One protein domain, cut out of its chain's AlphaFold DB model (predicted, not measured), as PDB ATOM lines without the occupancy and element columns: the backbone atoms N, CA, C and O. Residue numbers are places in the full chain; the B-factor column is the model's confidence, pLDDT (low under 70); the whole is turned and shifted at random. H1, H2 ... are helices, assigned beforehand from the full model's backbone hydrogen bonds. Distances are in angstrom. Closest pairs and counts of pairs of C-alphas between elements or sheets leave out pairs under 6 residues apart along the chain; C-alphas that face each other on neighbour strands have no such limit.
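This is residues 2 to 82 of the 108 residues of the protein "Non-specific phospholipase c6" of Nicotiana attenuata (UniProt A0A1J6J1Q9). Two helices, H1 and the much longer H3, run side by side the same way, and between them the chain returns through a loop and the one-turn H2, which packs on residues 17 to 21 of H1. Residues 2 to 13 extend from one end, and residues 69 to 82 fold back from the far end of H3. The 81 printed residues include three helices, H1, H2, H3, and no named strand: all helix. The whole is loose, radius of gyration of the C-alphas 14.6 A, and flat, spanning 44 by 32 by 16 A.

H1, residues 14 to 26, touches H2, residues 37 to 40, with residues 17 to 21 alone; the closest C-alphas, of Ala 17 and Val 40, are 5.9 A apart. H1 touches H3, residues 45 to 68, at a shallow tilt of 23 degrees, the same way; the closest C-alphas, of Ser 23 and Val 52, are 5.5 A apart. H2 and H3 are close but not clearly touching, the closest C-alphas, of Val 40 and Ala 48, being 7.8 A apart. In H1 and H3 every O i to N i+4 pair is within hydrogen-bond range; H2 is too short for one.

H1 begins at C-alpha 14 (-7.429, -18.738, -3.966) and measures 18.8 A. H2 measures 5.6 A. H3 measures 34.7 A and ends at C-alpha 68 (-5.843, 15.069, -19.855).

The farthest C-alphas, of Glu 3 and Gly 70, are 45.8 A apart. The printed part has no cut; the link H1 to H2 is short, H2 to H3 tight. Residues 81 to 82 are under pLDDT 70.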
ATOM      1  N   ARG A   2       3.141 -21.409 -20.556       71.94
ATOM      2  CA  ARG A   2       2.672 -22.422 -19.589       71.94
ATOM      3  C   ARG A   2       2.647 -23.797 -20.260       71.94
ATOM      4  O   ARG A   2       2.409 -23.871 -21.460       71.94
ATOM      5  N   GLU A   3       2.903 -24.846 -19.485       80.06
ATOM      6  CA  GLU A   3       2.942 -26.226 -19.993       80.06
ATOM      7  C   GLU A   3       1.551 -26.776 -20.339       80.06
ATOM      8  O   GLU A   3       1.439 -27.679 -21.161       80.06
ATOM      9  N   ALA A   4       0.497 -26.209 -19.748       79.12
ATOM     10  CA  ALA A   4      -0.890 -26.577 -19.992       79.12
ATOM     11  C   ALA A   4      -1.751 -25.340 -20.274       79.12
ATOM     12  O   ALA A   4      -1.443 -24.226 -19.823       79.12
ATOM     13  N   GLU A   5      -2.838 -25.559 -21.013       84.94
ATOM     14  CA  GLU A   5      -3.868 -24.554 -21.256       84.94
ATOM     15  C   GLU A   5      -4.602 -24.179 -19.961       84.94
ATOM     16  O   GLU A   5      -4.579 -24.903 -18.960       84.94
ATOM     17  N   ALA A   6      -5.237 -23.008 -19.964       82.94
ATOM     18  CA  ALA A   6      -6.074 -22.600 -18.850       82.94
ATOM     19  C   ALA A   6      -7.357 -23.444 -18.826       82.94
ATOM     20  O   ALA A   6      -7.999 -23.664 -19.849       82.94
ATOM     21  N   GLN A   7      -7.745 -23.907 -17.638       91.88
ATOM     22  CA  GLN A   7      -9.015 -24.600 -17.451       91.88
ATOM     23  C   GLN A   7     -10.133 -23.561 -17.306       91.88
ATOM     24  O   GLN A   7     -10.522 -23.206 -16.196       91.88
ATOM     25  N   GLU A   8     -10.608 -23.049 -18.439       93.25
ATOM     26  CA  GLU A   8     -11.486 -21.873 -18.529       93.25
ATOM     27  C   GLU A   8     -12.782 -21.977 -17.708       93.25
ATOM     28  O   GLU A   8     -13.219 -20.990 -17.111       93.25
ATOM     29  N   ASP A   9     -13.356 -23.179 -17.617       96.50
ATOM     30  CA  ASP A   9     -14.600 -23.455 -16.886       96.50
ATOM     31  C   ASP A   9     -14.384 -23.823 -15.408       96.50
ATOM     32  O   ASP A   9     -15.347 -24.028 -14.665       96.50
ATOM     33  N   ALA A  10     -13.130 -23.920 -14.948       96.31
ATOM     34  CA  ALA A  10     -12.832 -24.233 -13.554       96.31
ATOM     35  C   ALA A  10     -13.293 -23.118 -12.613       96.31
ATOM     36  O   ALA A  10     -13.271 -21.938 -12.965       96.31
ATOM     37  N   LYS A  11     -13.612 -23.492 -11.371       97.50
ATOM     38  CA  LYS A  11     -13.663 -22.537 -10.260       97.50
ATOM     39  C   LYS A  11     -12.270 -21.957 -10.002       97.50
ATOM     40  O   LYS A  11     -11.256 -22.582 -10.315       97.50
ATOM     41  N   LEU A  12     -12.242 -20.765  -9.414       97.50
ATOM     42  CA  LEU A  12     -10.999 -20.061  -9.125       97.50
ATOM     43  C   LEU A  12     -10.200 -20.761  -8.025       97.50
ATOM     44  O   LEU A  12     -10.756 -21.208  -7.021       97.50
ATOM     45  N   THR A  13      -8.880 -20.783  -8.187       96.25
ATOM     46  CA  THR A  13      -7.974 -20.961  -7.050       96.25
ATOM     47  C   THR A  13      -8.029 -19.731  -6.141       96.25
ATOM     48  O   THR A  13      -8.460 -18.655  -6.560       96.25
ATOM     49  N   GLU A  14      -7.543 -19.863  -4.906       97.38
ATOM     50  CA  GLU A  14      -7.429 -18.738  -3.966       97.38
ATOM     51  C   GLU A  14      -6.683 -17.555  -4.595       97.38
ATOM     52  O   GLU A  14      -7.221 -16.455  -4.683       97.38
ATOM     53  N   PHE A  15      -5.505 -17.807  -5.169       97.06
ATOM     54  CA  PHE A  15      -4.717 -16.767  -5.829       97.06
ATOM     55  C   PHE A  15      -5.455 -16.106  -7.008       97.06
ATOM     56  O   PHE A  15      -5.375 -14.894  -7.207       97.06
ATOM     57  N   GLN A  16      -6.209 -16.873  -7.805       97.44
ATOM     58  CA  GLN A  16      -7.014 -16.300  -8.890       97.44
ATOM     59  C   GLN A  16      -8.146 -15.411  -8.355       97.44
ATOM     60  O   GLN A  16      -8.423 -14.360  -8.932       97.44
ATOM     61  N   ALA A  17      -8.775 -15.799  -7.244       98.31
ATOM     62  CA  ALA A  17      -9.781 -14.983  -6.576       98.31
ATOM     63  C   ALA A  17      -9.181 -13.686  -6.000       98.31
ATOM     64  O   ALA A  17      -9.764 -12.614  -6.179       98.31
ATOM     65  N   GLU A  18      -7.995 -13.746  -5.392       98.31
ATOM     66  CA  GLU A  18      -7.272 -12.564  -4.898       98.31
ATOM     67  C   GLU A  18      -6.947 -11.575  -6.027       98.31
ATOM     68  O   GLU A  18      -7.095 -10.364  -5.860       98.31
ATOM     69  N   MET A  19      -6.579 -12.069  -7.214       98.19
ATOM     70  CA  MET A  19      -6.351 -11.221  -8.393       98.19
ATOM     71  C   MET A  19      -7.616 -10.485  -8.846       98.19
ATOM     72  O   MET A  19      -7.555  -9.299  -9.192       98.19
ATOM     73  N   VAL A  20      -8.776 -11.146  -8.802       98.50
ATOM     74  CA  VAL A  20     -10.070 -10.499  -9.072       98.50
ATOM     75  C   VAL A  20     -10.370  -9.432  -8.019       98.50
ATOM     76  O   VAL A  20     -10.752  -8.316  -8.368       98.50
ATOM     77  N   GLN A  21     -10.162  -9.737  -6.738       98.31
ATOM     78  CA  GLN A  21     -10.410  -8.803  -5.637       98.31
ATOM     79  C   GLN A  21      -9.502  -7.569  -5.714       98.31
ATOM     80  O   GLN A  21      -9.989  -6.444  -5.605       98.31
ATOM     81  N   MET A  22      -8.210  -7.750  -5.995       97.62
ATOM     82  CA  MET A  22      -7.275  -6.651  -6.253       97.62
ATOM     83  C   MET A  22      -7.744  -5.786  -7.430       97.62
ATOM     84  O   MET A  22      -7.750  -4.558  -7.348       97.62
ATOM     85  N   SER A  23      -8.198  -6.412  -8.515       96.88
ATOM     86  CA  SER A  23      -8.694  -5.694  -9.694       96.88
ATOM     87  C   SER A  23      -9.978  -4.911  -9.402       96.88
ATOM     88  O   SER A  23     -10.146  -3.795  -9.893       96.88
ATOM     89  N   ALA A  24     -10.847  -5.433  -8.531       96.62
ATOM     90  CA  ALA A  24     -12.018  -4.711  -8.038       96.62
ATOM     91  C   ALA A  24     -11.637  -3.458  -7.229       96.62
ATOM     92  O   ALA A  24     -12.369  -2.465  -7.228       96.62
ATOM     93  N   VAL A  25     -10.480  -3.456  -6.555       95.12
ATOM     94  CA  VAL A  25      -9.955  -2.243  -5.914       95.12
ATOM     95  C   VAL A  25      -9.582  -1.201  -6.970       95.12
ATOM     96  O   VAL A  25     -10.045  -0.063  -6.869       95.12
ATOM     97  N   LEU A  26      -8.844  -1.601  -8.014       93.06
ATOM     98  CA  LEU A  26      -8.399  -0.712  -9.099       93.06
ATOM     99  C   LEU A  26      -9.558  -0.023  -9.824       93.06
ATOM    100  O   LEU A  26      -9.454   1.150 -10.167       93.06
ATOM    101  N   CYS A  27     -10.668  -0.730 -10.049       92.56
ATOM    102  CA  CYS A  27     -11.819  -0.191 -10.773       92.56
ATOM    103  C   CYS A  27     -12.937   0.366  -9.870       92.56
ATOM    104  O   CYS A  27     -13.999   0.731 -10.379       92.56
ATOM    105  N   GLY A  28     -12.708   0.434  -8.550       92.19
ATOM    106  CA  GLY A  28     -13.646   0.982  -7.560       92.19
ATOM    107  C   GLY A  28     -14.777   0.048  -7.113       92.19
ATOM    108  O   GLY A  28     -15.547   0.393  -6.215       92.19
ATOM    109  N   ASP A  29     -14.858  -1.154  -7.676       94.62
ATOM    110  CA  ASP A  29     -15.865  -2.169  -7.358       94.62
ATOM    111  C   ASP A  29     -15.762  -2.737  -5.938       94.62
ATOM    112  O   ASP A  29     -16.734  -3.307  -5.442       94.62
ATOM    113  N   HIS A  30     -14.642  -2.524  -5.242       94.69
ATOM    114  CA  HIS A  30     -14.493  -2.845  -3.817       94.69
ATOM    115  C   HIS A  30     -15.548  -2.171  -2.916       94.69
ATOM    116  O   HIS A  30     -15.801  -2.631  -1.806       94.69
ATOM    117  N   MET A  31     -16.198  -1.106  -3.397       92.88
ATOM    118  CA  MET A  31     -17.304  -0.434  -2.704       92.88
ATOM    119  C   MET A  31     -18.647  -1.178  -2.821       92.88
ATOM    120  O   MET A  31     -19.611  -0.841  -2.129       92.88
ATOM    121  N   LYS A  32     -18.766  -2.164  -3.720       93.31
ATOM    122  CA  LYS A  32     -20.003  -2.929  -3.931       93.31
ATOM    123  C   LYS A  32     -20.207  -3.937  -2.797       93.31
ATOM    124  O   LYS A  32     -19.267  -4.563  -2.325       93.31
ATOM    125  N   LYS A  33     -21.472  -4.196  -2.438       95.69
ATOM    126  CA  LYS A  33     -21.855  -5.184  -1.401       95.69
ATOM    127  C   LYS A  33     -21.404  -6.624  -1.697       95.69
ATOM    128  O   LYS A  33     -21.473  -7.470  -0.811       95.69
ATOM    129  N   SER A  34     -21.033  -6.925  -2.941       95.31
ATOM    130  CA  SER A  34     -20.518  -8.233  -3.349       95.31
ATOM    131  C   SER A  34     -19.049  -8.447  -2.960       95.31
ATOM    132  O   SER A  34     -18.607  -9.588  -2.857       95.31
ATOM    133  N   TYR A  35     -18.281  -7.384  -2.731       96.38
ATOM    134  CA  TYR A  35     -16.880  -7.495  -2.343       96.38
ATOM    135  C   TYR A  35     -16.734  -7.942  -0.869       96.38
ATOM    136  O   TYR A  35     -17.538  -7.524  -0.033       96.38
ATOM    137  N   PRO A  36     -15.712  -8.747  -0.506       95.81
ATOM    138  CA  PRO A  36     -14.732  -9.389  -1.393       95.81
ATOM    139  C   PRO A  36     -15.178 -10.759  -1.925       95.81
ATOM    140  O   PRO A  36     -14.891 -11.098  -3.071       95.81
ATOM    141  N   ASN A  37     -15.897 -11.545  -1.119       96.94
ATOM    142  CA  ASN A  37     -16.058 -12.982  -1.373       96.94
ATOM    143  C   ASN A  37     -17.204 -13.312  -2.340       96.94
ATOM    144  O   ASN A  37     -17.042 -14.158  -3.215       96.94
ATOM    145  N   LYS A  38     -18.339 -12.606  -2.252       97.69
ATOM    146  CA  LYS A  38     -19.486 -12.856  -3.150       97.69
ATOM    147  C   LYS A  38     -19.193 -12.474  -4.603       97.69
ATOM    148  O   LYS A  38     -19.886 -12.921  -5.505       97.69
ATOM    149  N   LEU A  39     -18.192 -11.622  -4.838       97.44
ATOM    150  CA  LEU A  39     -17.730 -11.259  -6.176       97.44
ATOM    151  C   LEU A  39     -17.154 -12.472  -6.920       97.44
ATOM    152  O   LEU A  39     -17.400 -12.621  -8.112       97.44
ATOM    153  N   VAL A  40     -16.397 -13.318  -6.219       97.62
ATOM    154  CA  VAL A  40     -15.609 -14.410  -6.815       97.62
ATOM    155  C   VAL A  40     -16.301 -15.773  -6.745       97.62
ATOM    156  O   VAL A  40     -15.944 -16.666  -7.507       97.62
ATOM    157  N   GLU A  41     -17.302 -15.924  -5.872       95.50
ATOM    158  CA  GLU A  41     -17.981 -17.189  -5.534       95.50
ATOM    159  C   GLU A  41     -18.434 -18.002  -6.766       95.50
ATOM    160  O   GLU A  41     -18.223 -19.216  -6.856       95.50
ATOM    161  N   GLU A  42     -18.970 -17.320  -7.781       93.31
ATOM    162  CA  GLU A  42     -19.531 -17.948  -8.984       93.31
ATOM    163  C   GLU A  42     -18.745 -17.681 -10.277       93.31
ATOM    164  O   GLU A  42     -19.258 -17.874 -11.385       93.31
ATOM    165  N   MET A  43     -17.483 -17.258 -10.165       97.50
ATOM    166  CA  MET A  43     -16.629 -17.034 -11.331       97.50
ATOM    167  C   MET A  43     -15.968 -18.323 -11.828       97.50
ATOM    168  O   MET A  43     -15.508 -19.158 -11.047       97.50
ATOM    169  N   THR A  44     -15.898 -18.445 -13.152       98.25
ATOM    170  CA  THR A  44     -14.985 -19.367 -13.830       98.25
ATOM    171  C   THR A  44     -13.664 -18.659 -14.129       98.25
ATOM    172  O   THR A  44     -13.615 -17.422 -14.103       98.25
ATOM    173  N   VAL A  45     -12.603 -19.407 -14.442       97.56
ATOM    174  CA  VAL A  45     -11.296 -18.837 -14.824       97.56
ATOM    175  C   VAL A  45     -11.432 -17.840 -15.979       97.56
ATOM    176  O   VAL A  45     -10.896 -16.736 -15.868       97.56
ATOM    177  N   ALA A  46     -12.226 -18.155 -17.008       97.06
ATOM    178  CA  ALA A  46     -12.486 -17.245 -18.126       97.06
ATOM    179  C   ALA A  46     -13.107 -15.917 -17.665       97.06
ATOM    180  O   ALA A  46     -12.609 -14.834 -17.969       97.06
ATOM    181  N   LYS A  47     -14.170 -15.989 -16.849       98.19
ATOM    182  CA  LYS A  47     -14.859 -14.795 -16.330       98.19
ATOM    183  C   LYS A  47     -13.952 -13.945 -15.448       98.19
ATOM    184  O   LYS A  47     -14.041 -12.719 -15.484       98.19
ATOM    185  N   ALA A  48     -13.101 -14.582 -14.647       97.88
ATOM    186  CA  ALA A  48     -12.127 -13.881 -13.823       97.88
ATOM    187  C   ALA A  48     -11.076 -13.165 -14.680       97.88
ATOM    188  O   ALA A  48     -10.779 -12.002 -14.415       97.88
ATOM    189  N   ALA A  49     -10.557 -13.818 -15.724       97.50
ATOM    190  CA  ALA A  49      -9.604 -13.210 -16.647       97.50
ATOM    191  C   ALA A  49     -10.203 -11.982 -17.354       97.50
ATOM    192  O   ALA A  49      -9.593 -10.910 -17.341       97.50
ATOM    193  N   ASP A  50     -11.429 -12.102 -17.873       98.19
ATOM    194  CA  ASP A  50     -12.158 -10.990 -18.491       98.19
ATOM    195  C   ASP A  50     -12.390  -9.840 -17.503       98.19
ATOM    196  O   ASP A  50     -12.201  -8.667 -17.839       98.19
ATOM    197  N   TYR A  51     -12.784 -10.158 -16.265       98.06
ATOM    198  CA  TYR A  51     -12.996  -9.155 -15.225       98.06
ATOM    199  C   TYR A  51     -11.708  -8.382 -14.924       98.06
ATOM    200  O   TYR A  51     -11.721  -7.150 -14.928       98.06
ATOM    201  N   VAL A  52     -10.593  -9.087 -14.705       97.94
ATOM    202  CA  VAL A  52      -9.279  -8.485 -14.426       97.94
ATOM    203  C   VAL A  52      -8.839  -7.590 -15.585       97.94
ATOM    204  O   VAL A  52      -8.461  -6.439 -15.360       97.94
ATOM    205  N   HIS A  53      -8.948  -8.075 -16.825       98.00
ATOM    206  CA  HIS A  53      -8.588  -7.308 -18.017       98.00
ATOM    207  C   HIS A  53      -9.409  -6.013 -18.133       98.00
ATOM    208  O   HIS A  53      -8.855  -4.927 -18.311       98.00
ATOM    209  N   ASN A  54     -10.730  -6.105 -17.975       97.06
ATOM    210  CA  ASN A  54     -11.622  -4.953 -18.093       97.06
ATOM    211  C   ASN A  54     -11.451  -3.956 -16.939       97.06
ATOM    212  O   ASN A  54     -11.488  -2.744 -17.163       97.06
ATOM    213  N   ALA A  55     -11.227  -4.439 -15.716       96.00
ATOM    214  CA  ALA A  55     -10.947  -3.597 -14.559       96.00
ATOM    215  C   ALA A  55      -9.637  -2.817 -14.734       96.00
ATOM    216  O   ALA A  55      -9.608  -1.608 -14.497       96.00
ATOM    217  N   PHE A  56      -8.579  -3.481 -15.210       95.31
ATOM    218  CA  PHE A  56      -7.299  -2.835 -15.487       95.31
ATOM    219  C   PHE A  56      -7.409  -1.815 -16.624       95.31
ATOM    220  O   PHE A  56      -6.936  -0.688 -16.488       95.31
ATOM    221  N   LYS A  57      -8.118  -2.156 -17.708       96.00
ATOM    222  CA  LYS A  57      -8.405  -1.207 -18.789       96.00
ATOM    223  C   LYS A  57      -9.141   0.035 -18.279       96.00
ATOM    224  O   LYS A  57      -8.723   1.147 -18.581       96.00
ATOM    225  N   LYS A  58     -10.198  -0.135 -17.473       94.56
ATOM    226  CA  LYS A  58     -10.944   0.989 -16.881       94.56
ATOM    227  C   LYS A  58     -10.035   1.867 -16.018       94.56
ATOM    228  O   LYS A  58     -10.126   3.086 -16.095       94.56
ATOM    229  N   PHE A  59      -9.160   1.261 -15.217       92.69
ATOM    230  CA  PHE A  59      -8.194   1.994 -14.401       92.69
ATOM    231  C   PHE A  59      -7.257   2.865 -15.257       92.69
ATOM    232  O   PHE A  59      -7.114   4.054 -14.972       92.69
ATOM    233  N   LEU A  60      -6.683   2.309 -16.330       93.69
ATOM    234  CA  LEU A  60      -5.821   3.058 -17.251       93.69
ATOM    235  C   LEU A  60      -6.577   4.186 -17.965       93.69
ATOM    236  O   LEU A  60      -6.113   5.325 -17.961       93.69
ATOM    237  N   ASP A  61      -7.752   3.884 -18.523       94.75
ATOM    238  CA  ASP A  61      -8.560   4.851 -19.275       94.75
ATOM    239  C   ASP A  61      -8.968   6.047 -18.389       94.75
ATOM    240  O   ASP A  61      -8.932   7.198 -18.822       94.75
ATOM    241  N   GLU A  62      -9.350   5.806 -17.130       93.00
ATOM    242  CA  GLU A  62      -9.704   6.879 -16.191       93.00
ATOM    243  C   GLU A  62      -8.478   7.659 -15.693       93.00
ATOM    244  O   GLU A  62      -8.559   8.877 -15.510       93.00
ATOM    245  N   GLY A  63      -7.330   6.995 -15.525       92.06
ATOM    246  CA  GLY A  63      -6.054   7.652 -15.236       92.06
ATOM    247  C   GLY A  63      -5.651   8.631 -16.338       92.06
ATOM    248  O   GLY A  63      -5.366   9.800 -16.069       92.06
ATOM    249  N   GLU A  64      -5.707   8.186 -17.594       94.19
ATOM    250  CA  GLU A  64      -5.398   9.024 -18.751       94.19
ATOM    251  C   GLU A  64      -6.362  10.214 -18.863       94.19
ATOM    252  O   GLU A  64      -5.920  11.357 -19.010       94.19
ATOM    253  N   LYS A  65      -7.674   9.990 -18.701       94.06
ATOM    254  CA  LYS A  65      -8.672  11.076 -18.684       94.06
ATOM    255  C   LYS A  65      -8.396  12.107 -17.592       94.06
ATOM    256  O   LYS A  65      -8.582  13.304 -17.827       94.06
ATOM    257  N   ALA A  66      -7.981  11.671 -16.403       92.75
ATOM    258  CA  ALA A  66      -7.666  12.576 -15.304       92.75
ATOM    259  C   ALA A  66      -6.472  13.476 -15.651       92.75
ATOM    260  O   ALA A  66      -6.566  14.695 -15.488       92.75
ATOM    261  N   ILE A  67      -5.396  12.903 -16.200       93.06
ATOM    262  CA  ILE A  67      -4.214  13.653 -16.653       93.06
ATOM    263  C   ILE A  67      -4.600  14.647 -17.757       93.06
ATOM    264  O   ILE A  67      -4.300  15.835 -17.648       93.06
ATOM    265  N   GLN A  68      -5.350  14.203 -18.772       94.75
ATOM    266  CA  GLN A  68      -5.843  15.069 -19.855       94.75
ATOM    267  C   GLN A  68      -6.749  16.205 -19.342       94.75
ATOM    268  O   GLN A  68      -6.809  17.277 -19.943       94.75
ATOM    269  N   SER A  69      -7.421  15.998 -18.205       94.50
ATOM    270  CA  SER A  69      -8.253  17.003 -17.530       94.50
ATOM    271  C   SER A  69      -7.468  17.931 -16.587       94.50
ATOM    272  O   SER A  69      -8.070  18.786 -15.934       94.50
ATOM    273  N   GLY A  70      -6.140  17.791 -16.511       91.94
ATOM    274  CA  GLY A  70      -5.249  18.638 -15.713       91.94
ATOM    275  C   GLY A  70      -4.976  18.136 -14.294       91.94
ATOM    276  O   GLY A  70      -4.503  18.913 -13.464       91.94
ATOM    277  N   ALA A  71      -5.281  16.872 -13.987       93.62
ATOM    278  CA  ALA A  71      -4.832  16.258 -12.742       93.62
ATOM    279  C   ALA A  71      -3.304  16.092 -12.740       93.62
ATOM    280  O   ALA A  71      -2.681  15.898 -13.783       93.62
ATOM    281  N   HIS A  72      -2.700  16.143 -11.553       93.88
ATOM    282  CA  HIS A  72      -1.281  15.835 -11.393       93.88
ATOM    283  C   HIS A  72      -1.033  14.346 -11.679       93.88
ATOM    284  O   HIS A  72      -1.874  13.518 -11.330       93.88
ATOM    285  N   GLU A  73       0.120  13.985 -12.241       87.44
ATOM    286  CA  GLU A  73       0.428  12.594 -12.630       87.44
ATOM    287  C   GLU A  73       0.414  11.622 -11.439       87.44
ATOM    288  O   GLU A  73       0.082  10.452 -11.585       87.44
ATOM    289  N   SER A  74       0.702  12.114 -10.232       88.94
ATOM    290  CA  SER A  74       0.622  11.326  -8.993       88.94
ATOM    291  C   SER A  74      -0.793  11.222  -8.400       88.94
ATOM    292  O   SER A  74      -0.942  10.808  -7.249       88.94
ATOM    293  N   THR A  75      -1.829  11.681  -9.108       88.00
ATOM    294  CA  THR A  75      -3.213  11.599  -8.624       88.00
ATOM    295  C   THR A  75      -3.670  10.148  -8.658       88.00
ATOM    296  O   THR A  75      -3.673   9.511  -9.707       88.00
ATOM    297  N   ILE A  76      -4.114   9.632  -7.514       83.31
ATOM    298  CA  ILE A  76      -4.711   8.298  -7.439       83.31
ATOM    299  C   ILE A  76      -6.165   8.402  -7.899       83.31
ATOM    300  O   ILE A  76      -7.010   8.970  -7.204       83.31
ATOM    301  N   VAL A  77      -6.456   7.852  -9.076       85.75
ATOM    302  CA  VAL A  77      -7.811   7.793  -9.625       85.75
ATOM    303  C   VAL A  77      -8.503   6.533  -9.120       85.75
ATOM    304  O   VAL A  77      -8.002   5.426  -9.293       85.75
ATOM    305  N   ILE A  78      -9.674   6.703  -8.505       83.25
ATOM    306  CA  ILE A  78     -10.580   5.599  -8.179       83.25
ATOM    307  C   ILE A  78     -11.779   5.733  -9.118       83.25
ATOM    308  O   ILE A  78     -12.613   6.616  -8.887       83.25
ATOM    309  N   PRO A  79     -11.887   4.898 -10.167       81.69
ATOM    310  CA  PRO A  79     -13.054   4.882 -11.037       81.69
ATOM    311  C   PRO A  79     -14.313   4.640 -10.195       81.69
ATOM    312  O   PRO A  79     -14.405   3.646  -9.483       81.69
ATOM    313  N   ARG A  80     -15.285   5.552 -10.223       72.12
ATOM    314  CA  ARG A  80     -16.563   5.389  -9.512       72.12
ATOM    315  C   ARG A  80     -17.701   5.587 -10.498       72.12
ATOM    316  O   ARG A  80     -17.772   6.621 -11.147       72.12
ATOM    317  N   ASP A  81     -18.626   4.629 -10.547       61.66
ATOM    318  CA  ASP A  81     -19.868   4.771 -11.326       61.66
ATOM    319  C   ASP A  81     -20.862   5.739 -10.653       61.66
ATOM    320  O   ASP A  81     -21.871   6.128 -11.238       61.66
ATOM    321  N   GLN A  82     -20.589   6.161  -9.413       43.00
ATOM    322  CA  GLN A  82     -21.411   7.133  -8.705       43.00
ATOM    323  C   GLN A  82     -20.955   8.557  -9.022       43.00
ATOM    324  O   GLN A  82     -19.899   9.005  -8.574       43.00
TER     325      GLN A  82